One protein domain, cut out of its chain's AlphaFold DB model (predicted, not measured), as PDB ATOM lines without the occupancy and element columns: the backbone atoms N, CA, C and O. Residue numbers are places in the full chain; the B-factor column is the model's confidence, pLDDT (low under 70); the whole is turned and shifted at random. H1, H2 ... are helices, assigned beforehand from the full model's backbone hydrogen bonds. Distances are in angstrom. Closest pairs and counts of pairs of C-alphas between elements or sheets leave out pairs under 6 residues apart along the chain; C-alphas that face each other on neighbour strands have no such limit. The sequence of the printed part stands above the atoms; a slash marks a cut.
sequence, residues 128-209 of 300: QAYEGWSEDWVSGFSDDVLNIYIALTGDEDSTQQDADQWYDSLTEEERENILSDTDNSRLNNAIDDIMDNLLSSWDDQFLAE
ATOM      1  N   GLN A 128      -4.950 -36.473  -7.156       61.75
ATOM      2  CA  GLN A 128      -4.297 -35.179  -7.426       61.75
ATOM      3  C   GLN A 128      -3.117 -34.885  -6.493       61.75
ATOM      4  O   GLN A 128      -2.136 -34.267  -6.905       61.75
ATOM      5  N   ALA A 129      -3.203 -35.303  -5.226       47.50
ATOM      6  CA  ALA A 129      -2.086 -35.179  -4.297       47.50
ATOM      7  C   ALA A 129      -0.931 -36.115  -4.683       47.50
ATOM      8  O   ALA A 129       0.226 -35.721  -4.571       47.50
ATOM      9  N   TYR A 130      -1.237 -37.324  -5.160       49.50
ATOM     10  CA  TYR A 130      -0.251 -38.279  -5.660       49.50
ATOM     11  C   TYR A 130       0.382 -37.815  -6.977       49.50
ATOM     12  O   TYR A 130       1.602 -37.820  -7.086       49.50
ATOM     13  N   GLU A 131      -0.417 -37.343  -7.937       51.75
ATOM     14  CA  GLU A 131       0.058 -36.784  -9.207       51.75
ATOM     15  C   GLU A 131       0.975 -35.585  -8.961       51.75
ATOM     16  O   GLU A 131       2.106 -35.589  -9.439       51.75
ATOM     17  N   GLY A 132       0.553 -34.625  -8.127       50.69
ATOM     18  CA  GLY A 132       1.374 -33.464  -7.772       50.69
ATOM     19  C   GLY A 132       2.659 -33.841  -7.032       50.69
ATOM     20  O   GLY A 132       3.709 -33.261  -7.292       50.69
ATOM     21  N   TRP A 133       2.610 -34.849  -6.154       50.47
ATOM     22  CA  TRP A 133       3.811 -35.345  -5.484       50.47
ATOM     23  C   TRP A 133       4.741 -36.080  -6.452       50.47
ATOM     24  O   TRP A 133       5.945 -35.883  -6.359       50.47
ATOM     25  N   SER A 134       4.210 -36.859  -7.402       52.19
ATOM     26  CA  SER A 134       4.996 -37.560  -8.427       52.19
ATOM     27  C   SER A 134       5.631 -36.595  -9.432       52.19
ATOM     28  O   SER A 134       6.788 -36.774  -9.802       52.19
ATOM     29  N   GLU A 135       4.920 -35.536  -9.825       50.69
ATOM     30  CA  GLU A 135       5.429 -34.509 -10.731       50.69
ATOM     31  C   GLU A 135       6.511 -33.663 -10.052       50.69
ATOM     32  O   GLU A 135       7.539 -33.390 -10.673       50.69
ATOM     33  N   ASP A 136       6.350 -33.309  -8.772       50.50
ATOM     34  CA  ASP A 136       7.381 -32.602  -7.998       50.50
ATOM     35  C   ASP A 136       8.587 -33.504  -7.672       50.50
ATOM     36  O   ASP A 136       9.726 -33.034  -7.696       50.50
ATOM     37  N   TRP A 137       8.376 -34.804  -7.427       53.12
ATOM     38  CA  TRP A 137       9.464 -35.776  -7.250       53.12
ATOM     39  C   TRP A 137      10.287 -35.947  -8.527       53.12
ATOM     40  O   TRP A 137      11.512 -35.928  -8.486       53.12
ATOM     41  N   VAL A 138       9.625 -36.084  -9.675       52.00
ATOM     42  CA  VAL A 138      10.302 -36.325 -10.956       52.00
ATOM     43  C   VAL A 138      10.920 -35.040 -11.514       52.00
ATOM     44  O   VAL A 138      11.998 -35.084 -12.100       52.00
ATOM     45  N   SER A 139      10.289 -33.879 -11.318       50.75
ATOM     46  CA  SER A 139      10.826 -32.598 -11.806       50.75
ATOM     47  C   SER A 139      11.879 -31.973 -10.882       50.75
ATOM     48  O   SER A 139      12.687 -31.162 -11.341       50.75
ATOM     49  N   GLY A 140      11.900 -32.353  -9.599       52.19
ATOM     50  CA  GLY A 140      12.851 -31.852  -8.604       52.19
ATOM     51  C   GLY A 140      14.251 -32.467  -8.689       52.19
ATOM     52  O   GLY A 140      15.206 -31.843  -8.222       52.19
ATOM     53  N   PHE A 141      14.392 -33.639  -9.315       61.72
ATOM     54  CA  PHE A 141      15.639 -34.405  -9.345       61.72
ATOM     55  C   PHE A 141      15.991 -34.878 -10.759       61.72
ATOM     56  O   PHE A 141      16.013 -36.071 -11.053       61.72
ATOM     57  N   SER A 142      16.306 -33.931 -11.651       70.88
ATOM     58  CA  SER A 142      16.790 -34.253 -13.002       70.88
ATOM     59  C   SER A 142      17.921 -35.288 -12.970       70.88
ATOM     60  O   SER A 142      17.900 -36.264 -13.717       70.88
ATOM     61  N   ASP A 143      18.857 -35.136 -12.036       78.88
ATOM     62  CA  ASP A 143      20.056 -35.971 -11.955       78.88
ATOM     63  C   ASP A 143      19.733 -37.446 -11.614       78.88
ATOM     64  O   ASP A 143      20.472 -38.351 -12.010       78.88
ATOM     65  N   ASP A 144      18.594 -37.717 -10.968       86.25
ATOM     66  CA  ASP A 144      18.174 -39.074 -10.598       86.25
ATOM     67  C   ASP A 144      17.651 -39.856 -11.812       86.25
ATOM     68  O   ASP A 144      17.939 -41.047 -11.967       86.25
ATOM     69  N   VAL A 145      16.971 -39.173 -12.740       88.56
ATOM     70  CA  VAL A 145      16.512 -39.766 -14.009       88.56
ATOM     71  C   VAL A 145      17.705 -40.226 -14.850       88.56
ATOM     72  O   VAL A 145      17.661 -41.299 -15.456       88.56
ATOM     73  N   LEU A 146      18.806 -39.467 -14.841       92.62
ATOM     74  CA  LEU A 146      20.038 -39.838 -15.538       92.62
ATOM     75  C   LEU A 146      20.686 -41.091 -14.940       92.62
ATOM     76  O   LEU A 146      21.089 -41.982 -15.689       92.62
ATOM     77  N   ASN A 147      20.741 -41.208 -13.613       90.12
ATOM     78  CA  ASN A 147      21.304 -42.390 -12.954       90.12
ATOM     79  C   ASN A 147      20.493 -43.658 -13.260       90.12
ATOM     80  O   ASN A 147      21.072 -44.699 -13.585       90.12
ATOM     81  N   ILE A 148      19.160 -43.560 -13.246       90.56
ATOM     82  CA  ILE A 148      18.263 -44.658 -13.636       90.56
ATOM     83  C   ILE A 148      18.477 -45.029 -15.111       90.56
ATOM     84  O   ILE A 148      18.610 -46.210 -15.447       90.56
ATOM     85  N   TYR A 149      18.581 -44.035 -15.995       93.88
ATOM     86  CA  TYR A 149      18.819 -44.254 -17.420       93.88
ATOM     87  C   TYR A 149      20.148 -44.972 -17.693       93.88
ATOM     88  O   TYR A 149      20.179 -45.965 -18.428       93.88
ATOM     89  N   ILE A 150      21.241 -44.522 -17.069       94.00
ATOM     90  CA  ILE A 150      22.568 -45.146 -17.187       94.00
ATOM     91  C   ILE A 150      22.532 -46.578 -16.639       94.00
ATOM     92  O   ILE A 150      23.114 -47.486 -17.239       94.00
ATOM     93  N   ALA A 151      21.828 -46.818 -15.529       92.00
ATOM     94  CA  ALA A 151      21.706 -48.149 -14.941       92.00
ATOM     95  C   ALA A 151      20.991 -49.143 -15.873       92.00
ATOM     96  O   ALA A 151      21.442 -50.286 -16.015       92.00
ATOM     97  N   LEU A 152      19.917 -48.704 -16.536       93.06
ATOM     98  CA  LEU A 152      19.110 -49.533 -17.436       93.06
ATOM     99  C   LEU A 152      19.773 -49.766 -18.795       93.06
ATOM    100  O   LEU A 152      19.767 -50.888 -19.302       93.06
ATOM    101  N   THR A 153      20.347 -48.725 -19.398       94.88
ATOM    102  CA  THR A 153      20.940 -48.811 -20.744       94.88
ATOM    103  C   THR A 153      22.391 -49.285 -20.727       94.88
ATOM    104  O   THR A 153      22.859 -49.905 -21.684       94.88
ATOM    105  N   GLY A 154      23.106 -49.018 -19.633       95.50
ATOM    106  CA  GLY A 154      24.544 -49.210 -19.525       95.50
ATOM    107  C   GLY A 154      25.382 -48.195 -20.303       95.50
ATOM    108  O   GLY A 154      26.578 -48.442 -20.459       95.50
ATOM    109  N   ASP A 155      24.784 -47.104 -20.790       96.44
ATOM    110  CA  ASP A 155      25.477 -46.053 -21.537       96.44
ATOM    111  C   ASP A 155      25.934 -44.926 -20.598       96.44
ATOM    112  O   ASP A 155      25.186 -44.000 -20.293       96.44
ATOM    113  N   GLU A 156      27.174 -45.022 -20.115       95.31
ATOM    114  CA  GLU A 156      27.783 -44.056 -19.185       95.31
ATOM    115  C   GLU A 156      28.077 -42.684 -19.825       95.31
ATOM    116  O   GLU A 156      28.316 -41.722 -19.096       95.31
ATOM    117  N   ASP A 157      28.053 -42.574 -21.160       96.06
ATOM    118  CA  ASP A 157      28.295 -41.317 -21.888       96.06
ATOM    119  C   ASP A 157      26.999 -40.514 -22.128       96.06
ATOM    120  O   ASP A 157      27.023 -39.443 -22.748       96.06
ATOM    121  N   SER A 158      25.868 -41.023 -21.635       96.19
ATOM    122  CA  SER A 158      24.548 -40.407 -21.766       96.19
ATOM    123  C   SER A 158      24.469 -39.052 -21.077       96.19
ATOM    124  O   SER A 158      25.004 -38.842 -19.988       96.19
ATOM    125  N   THR A 159      23.754 -38.118 -21.698       95.81
ATOM    126  CA  THR A 159      23.494 -36.800 -21.117       95.81
ATOM    127  C   THR A 159      22.132 -36.753 -20.431       95.81
ATOM    128  O   THR A 159      21.247 -37.552 -20.730       95.81
ATOM    129  N   GLN A 160      21.920 -35.754 -19.568       93.44
ATOM    130  CA  GLN A 160      20.603 -35.482 -18.975       93.44
ATOM    131  C   GLN A 160      19.500 -35.382 -20.039       93.44
ATOM    132  O   GLN A 160      18.406 -35.898 -19.863       93.44
ATOM    133  N   GLN A 161      19.812 -34.769 -21.184       94.62
ATOM    134  CA  GLN A 161      18.864 -34.620 -22.282       94.62
ATOM    135  C   GLN A 161      18.444 -35.971 -22.884       94.62
ATOM    136  O   GLN A 161      17.302 -36.102 -23.324       94.62
ATOM    137  N   ASP A 162      19.347 -36.953 -22.920       94.25
ATOM    138  CA  ASP A 162      19.040 -38.300 -23.406       94.25
ATOM    139  C   ASP A 162      18.138 -39.040 -22.409       94.25
ATOM    140  O   ASP A 162      17.172 -39.687 -22.816       94.25
ATOM    141  N   ALA A 163      18.405 -38.878 -21.108       94.19
ATOM    142  CA  ALA A 163      17.600 -39.450 -20.033       94.19
ATOM    143  C   ALA A 163      16.181 -38.854 -19.987       94.19
ATOM    144  O   ALA A 163      15.210 -39.606 -19.927       94.19
ATOM    145  N   ASP A 164      16.049 -37.531 -20.113       91.88
ATOM    146  CA  ASP A 164      14.751 -36.845 -20.166       91.88
ATOM    147  C   ASP A 164      13.946 -37.289 -21.398       91.88
ATOM    148  O   ASP A 164      12.774 -37.646 -21.292       91.88
ATOM    149  N   GLN A 165      14.581 -37.343 -22.581       94.88
ATOM    150  CA  GLN A 165      13.926 -37.818 -23.807       94.88
ATOM    151  C   GLN A 165      13.487 -39.276 -23.707       94.88
ATOM    152  O   GLN A 165      12.425 -39.633 -24.220       94.88
ATOM    153  N   TRP A 166      14.302 -40.121 -23.078       95.44
ATOM    154  CA  TRP A 166      13.935 -41.500 -22.806       95.44
ATOM    155  C   TRP A 166      12.726 -41.561 -21.872       95.44
ATOM    156  O   TRP A 166      11.738 -42.193 -22.239       95.44
ATOM    157  N   TYR A 167      12.746 -40.852 -20.741       93.50
ATOM    158  CA  TYR A 167      11.657 -40.856 -19.764       93.50
ATOM    159  C   TYR A 167      10.332 -40.331 -20.344       93.50
ATOM    160  O   TYR A 167       9.269 -40.922 -20.131       93.50
ATOM    161  N   ASP A 168      10.388 -39.269 -21.149       92.94
ATOM    162  CA  ASP A 168       9.233 -38.709 -21.861       92.94
ATOM    163  C   ASP A 168       8.683 -39.642 -22.949       92.94
ATOM    164  O   ASP A 168       7.517 -39.535 -23.332       92.94
ATOM    165  N   SER A 169       9.508 -40.559 -23.463       94.94
ATOM    166  CA  SER A 169       9.082 -41.549 -24.456       94.94
ATOM    167  C   SER A 169       8.370 -42.763 -23.854       94.94
ATOM    168  O   SER A 169       7.720 -43.498 -24.601       94.94
ATOM    169  N   LEU A 170       8.472 -42.965 -22.536       93.38
ATOM    170  CA  LEU A 170       7.838 -44.073 -21.827       93.38
ATOM    171  C   LEU A 170       6.353 -43.806 -21.590       93.38
ATOM    172  O   LEU A 170       5.947 -42.721 -21.169       93.38
ATOM    173  N   THR A 171       5.550 -44.841 -21.789       94.69
ATOM    174  CA  THR A 171       4.174 -44.894 -21.294       94.69
ATOM    175  C   THR A 171       4.143 -45.028 -19.768       94.69
ATOM    176  O   THR A 171       5.124 -45.427 -19.142       94.69
ATOM    177  N   GLU A 172       3.004 -44.713 -19.155       87.81
ATOM    178  CA  GLU A 172       2.793 -44.865 -17.707       87.81
ATOM    179  C   GLU A 172       3.047 -46.310 -17.234       87.81
ATOM    180  O   GLU A 172       3.802 -46.524 -16.291       87.81
ATOM    181  N   GLU A 173       2.546 -47.303 -17.979       91.38
ATOM    182  CA  GLU A 173       2.782 -48.731 -17.711       91.38
ATOM    183  C   GLU A 173       4.278 -49.097 -17.779       91.38
ATOM    184  O   GLU A 173       4.772 -49.889 -16.980       91.38
ATOM    185  N   GLU A 174       5.040 -48.513 -18.708       93.00
ATOM    186  CA  GLU A 174       6.487 -48.745 -18.788       93.00
ATOM    187  C   GLU A 174       7.238 -48.118 -17.607       93.00
ATOM    188  O   GLU A 174       8.185 -48.727 -17.107       93.00
ATOM    189  N   ARG A 175       6.803 -46.947 -17.120       90.12
ATOM    190  CA  ARG A 175       7.387 -46.301 -15.931       90.12
ATOM    191  C   ARG A 175       7.166 -47.143 -14.674       90.12
ATOM    192  O   ARG A 175       8.108 -47.344 -13.910       90.12
ATOM    193  N   GLU A 176       5.969 -47.698 -14.492       85.38
ATOM    194  CA  GLU A 176       5.672 -48.610 -13.376       85.38
ATOM    195  C   GLU A 176       6.460 -49.925 -13.468       85.38
ATOM    196  O   GLU A 176       6.985 -50.432 -12.470       85.38
ATOM    197  N   ASN A 177       6.604 -50.472 -14.679       88.00
ATOM    198  CA  ASN A 177       7.366 -51.700 -14.899       88.00
ATOM    199  C   ASN A 177       8.864 -51.524 -14.613       88.00
ATOM    200  O   ASN A 177       9.496 -52.441 -14.097       88.00
ATOM    201  N   ILE A 178       9.435 -50.349 -14.892       86.75
ATOM    202  CA  ILE A 178      10.836 -50.058 -14.560       86.75
ATOM    203  C   ILE A 178      11.064 -50.123 -13.049       86.75
ATOM    204  O   ILE A 178      12.028 -50.739 -12.614       86.75
ATOM    205  N   LEU A 179      10.171 -49.543 -12.244       79.75
ATOM    206  CA  LEU A 179      10.321 -49.523 -10.783       79.75
ATOM    207  C   LEU A 179      10.080 -50.889 -10.123       79.75
ATOM    208  O   LEU A 179      10.510 -51.107  -8.991       79.75
ATOM    209  N   SER A 180       9.394 -51.808 -10.805       81.94
ATOM    210  CA  SER A 180       9.089 -53.143 -10.280       81.94
ATOM    211  C   SER A 180      10.099 -54.223 -10.682       81.94
ATOM    212  O   SER A 180      10.046 -55.326 -10.130       81.94
ATOM    213  N   ASP A 181      11.050 -53.927 -11.576       82.50
ATOM    214  CA  ASP A 181      12.090 -54.870 -12.004       82.50
ATOM    215  C   ASP A 181      13.185 -55.052 -10.936       82.50
ATOM    216  O   ASP A 181      14.300 -54.531 -11.020       82.50
ATOM    217  N   THR A 182      12.854 -55.830  -9.903       75.31
ATOM    218  CA  THR A 182      13.755 -56.137  -8.778       75.31
ATOM    219  C   THR A 182      14.964 -56.999  -9.158       75.31
ATOM    220  O   THR A 182      15.928 -57.069  -8.388       75.31
ATOM    221  N   ASP A 183      14.964 -57.629 -10.338       86.38
ATOM    222  CA  ASP A 183      16.057 -58.497 -10.788       86.38
ATOM    223  C   ASP A 183      17.239 -57.695 -11.364       86.38
ATOM    224  O   ASP A 183      18.358 -58.213 -11.507       86.38
ATOM    225  N   ASN A 184      17.041 -56.408 -11.661       86.75
ATOM    226  CA  ASN A 184      18.089 -55.561 -12.206       86.75
ATOM    227  C   ASN A 184      18.996 -54.987 -11.106       86.75
ATOM    228  O   ASN A 184      18.810 -53.886 -10.597       86.75
ATOM    229  N   SER A 185      20.065 -55.720 -10.785       86.44
ATOM    230  CA  SER A 185      21.063 -55.290  -9.787       86.44
ATOM    231  C   SER A 185      21.675 -53.899 -10.023       86.44
ATOM    232  O   SER A 185      22.061 -53.248  -9.057       86.44
ATOM    233  N   ARG A 186      21.778 -53.419 -11.275       80.06
ATOM    234  CA  ARG A 186      22.293 -52.064 -11.553       80.06
ATOM    235  C   ARG A 186      21.258 -51.005 -11.202       80.06
ATOM    236  O   ARG A 186      21.632 -49.972 -10.661       80.06
ATOM    237  N   LEU A 187      19.989 -51.283 -11.493       84.81
ATOM    238  CA  LEU A 187      18.878 -50.416 -11.127       84.81
ATOM    239  C   LEU A 187      18.745 -50.314  -9.605       84.81
ATOM    240  O   LEU A 187      18.668 -49.208  -9.089       84.81
ATOM    241  N   ASN A 188      18.815 -51.440  -8.890       82.31
ATOM    242  CA  ASN A 188      18.743 -51.444  -7.426       82.31
ATOM    243  C   ASN A 188      19.852 -50.587  -6.794       82.31
ATOM    244  O   ASN A 188      19.564 -49.772  -5.929       82.31
ATOM    245  N   ASN A 189      21.094 -50.693  -7.282       84.88
ATOM    246  CA  ASN A 189      22.185 -49.847  -6.786       84.88
ATOM    247  C   ASN A 189      21.943 -48.354  -7.069       84.88
ATOM    248  O   ASN A 189      22.247 -47.521  -6.227       84.88
ATOM    249  N   ALA A 190      21.400 -48.009  -8.244       81.69
ATOM    250  CA  ALA A 190      21.076 -46.620  -8.565       81.69
ATOM    251  C   ALA A 190      19.952 -46.075  -7.667       81.69
ATOM    252  O   ALA A 190      20.017 -44.927  -7.243       81.69
ATOM    253  N   ILE A 191      18.950 -46.900  -7.345       81.94
ATOM    254  CA  ILE A 191      17.883 -46.547  -6.399       81.94
ATOM    255  C   ILE A 191      18.456 -46.341  -4.992       81.94
ATOM    256  O   ILE A 191      18.115 -45.354  -4.345       81.94
ATOM    257  N   ASP A 192      19.347 -47.223  -4.536       82.94
ATOM    258  CA  ASP A 192      20.008 -47.085  -3.233       82.94
ATOM    259  C   ASP A 192      20.820 -45.777  -3.154       82.94
ATOM    260  O   ASP A 192      20.686 -45.032  -2.183       82.94
ATOM    261  N   ASP A 193      21.579 -45.435  -4.203       82.94
ATOM    262  CA  ASP A 193      22.344 -44.181  -4.275       82.94
ATOM    263  C   ASP A 193      21.430 -42.936  -4.243       82.94
ATOM    264  O   ASP A 193      21.746 -41.939  -3.586       82.94
ATOM    265  N   ILE A 194      20.277 -42.985  -4.923       81.75
ATOM    266  CA  ILE A 194      19.263 -41.915  -4.887       81.75
ATOM    267  C   ILE A 194      18.704 -41.760  -3.468       81.75
ATOM    268  O   ILE A 194      18.614 -40.645  -2.948       81.75
ATOM    269  N   MET A 195      18.371 -42.872  -2.809       78.38
ATOM    270  CA  MET A 195      17.847 -42.866  -1.443       78.38
ATOM    271  C   MET A 195      18.867 -42.307  -0.442       78.38
ATOM    272  O   MET A 195      18.500 -41.498   0.413       78.38
ATOM    273  N   ASP A 196      20.146 -42.655  -0.575       80.12
ATOM    274  CA  ASP A 196      21.222 -42.117   0.265       80.12
ATOM    275  C   ASP A 196      21.437 -40.605   0.038       80.12
ATOM    276  O   ASP A 196      21.642 -39.839   0.990       80.12
ATOM    277  N   ASN A 197      21.331 -40.133  -1.209       75.00
ATOM    278  CA  ASN A 197      21.393 -38.703  -1.533       75.00
ATOM    279  C   ASN A 197      20.195 -37.926  -0.963       75.00
ATOM    280  O   ASN A 197      20.366 -36.826  -0.433       75.00
ATOM    281  N   LEU A 198      18.990 -38.499  -1.011       73.94
ATOM    282  CA  LEU A 198      17.799 -37.907  -0.398       73.94
ATOM    283  C   LEU A 198      17.946 -37.799   1.122       73.94
ATOM    284  O   LEU A 198      17.719 -36.728   1.686       73.94
ATOM    285  N   LEU A 199      18.383 -38.877   1.776       71.19
ATOM    286  CA  LEU A 199      18.585 -38.910   3.224       71.19
ATOM    287  C   LEU A 199      19.641 -37.892   3.675       71.19
ATOM    288  O   LEU A 199      19.421 -37.161   4.639       71.19
ATOM    289  N   SER A 200      20.755 -37.788   2.949       71.69
ATOM    290  CA  SER A 200      21.818 -36.828   3.272       71.69
ATOM    291  C   SER A 200      21.419 -35.370   3.011       71.69
ATOM    292  O   SER A 200      21.729 -34.495   3.820       71.69
ATOM    293  N   SER A 201      20.671 -35.097   1.936       71.19
ATOM    294  CA  SER A 201      20.111 -33.766   1.657       71.19
ATOM    295  C   SER A 201      19.159 -33.308   2.766       71.19
ATOM    296  O   SER A 201      19.184 -32.145   3.178       71.19
ATOM    297  N   TRP A 202      18.350 -34.229   3.296       68.81
ATOM    298  CA  TRP A 202      17.422 -33.938   4.386       68.81
ATOM    299  C   TRP A 202      18.152 -33.645   5.695       68.81
ATOM    300  O   TRP A 202      17.799 -32.674   6.366       68.81
ATOM    301  N   ASP A 203      19.199 -34.406   6.026       64.69
ATOM    302  CA  ASP A 203      20.049 -34.130   7.189       64.69
ATOM    303  C   ASP A 203      20.657 -32.719   7.115       64.69
ATOM    304  O   ASP A 203      20.599 -31.956   8.085       64.69
ATOM    305  N   ASP A 204      21.167 -32.316   5.950       57.44
ATOM    306  CA  ASP A 204      21.753 -30.988   5.759       57.44
ATOM    307  C   ASP A 204      20.708 -29.864   5.824       57.44
ATOM    308  O   ASP A 204      20.969 -28.817   6.426       57.44
ATOM    309  N   GLN A 205      19.509 -30.059   5.261       52.34
ATOM    310  CA  GLN A 205      18.425 -29.072   5.336       52.34
ATOM    311  C   GLN A 205      17.930 -28.886   6.773       52.34
ATOM    312  O   GLN A 205      17.759 -27.750   7.226       52.34
ATOM    313  N   PHE A 206      17.782 -29.980   7.522       46.22
ATOM    314  CA  PHE A 206      17.338 -29.944   8.915       46.22
ATOM    315  C   PHE A 206      18.393 -29.321   9.841       46.22
ATOM    316  O   PHE A 206      18.062 -28.600  10.784       46.22
ATOM    317  N   LEU A 207      19.681 -29.532   9.551       49.06
ATOM    318  CA  LEU A 207      20.788 -28.890  10.267       49.06
ATOM    319  C   LEU A 207      20.987 -27.416   9.862       49.06
ATOM    320  O   LEU A 207      21.479 -26.613  10.668       49.06
ATOM    321  N   ALA A 208      20.611 -27.037   8.636       44.66
ATOM    322  CA  ALA A 208      20.747 -25.679   8.111       44.66
ATOM    323  C   ALA A 208      19.571 -24.757   8.473       44.66
ATOM    324  O   ALA A 208      19.785 -23.545   8.630       44.66
ATOM    325  N   GLU A 209      18.362 -25.292   8.676       41.84
ATOM    326  CA  GLU A 209      17.222 -24.537   9.202       41.84
ATOM    327  C   GLU A 209      17.413 -24.214  10.691       41.84
ATOM    328  O   GLU A 209      16.807 -24.758  11.614       41.84
TER     329      GLU A 209
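This is residues 128 to 209 of the 300 residues of an uncharacterized protein of Rickettsiales bacterium (UniProt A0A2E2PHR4). H2 is the middle of a small helical body: residues 186 to 194 of the longest helix, H5, pack beside it and H3 crosses it. Residues 128 to 137 of H1 and 199 to 209, of which 199 to 208 belong to H5, stick out. The printed part has 82 residues with five named helices, H1 to H5 in order along the chain, which hold 68 of them, and no named strand; its class is all helix, and it is only just compact, close to loose, with a radius of gyration of the C-alphas of 13.8 A and spans of 38 by 31 by 26 A.

H5, residues 185 to 208, runs 34.6 A to C-alpha 208 at (20.747, -25.679, 8.111). H2 is residues 142 to 153, H3 160 to 169, H4 172 to 180, and H1 128 to 140, from C-alpha 128 at (-4.297, -35.179, -7.426).

H5 touches H2 with residues 186 to 194 alone, at a shallow tilt of 15 degrees, opposite ways; the closest C-alphas, of Ala 151 and Arg 186, are 5.2 A apart. H3 touches H2, about perpendicular at 74 degrees; the closest C-alphas are Leu 146 and Ala 163, 5.1 A. H4 is close but not clearly touching H3, closest C-alphas Tyr 167 and Arg 175, 7.9 A. Every O i to N i+4 pair is within hydrogen-bond range in H1, H3, H4 and H5, and 7 of 8 in H2.

The C-alphas farthest apart, of Asp 183 and Glu 209, are 39.4 A apart. The printed part has no cut and no long link; pLDDT is under 70 at residues 128 to 141 and 202 to 209.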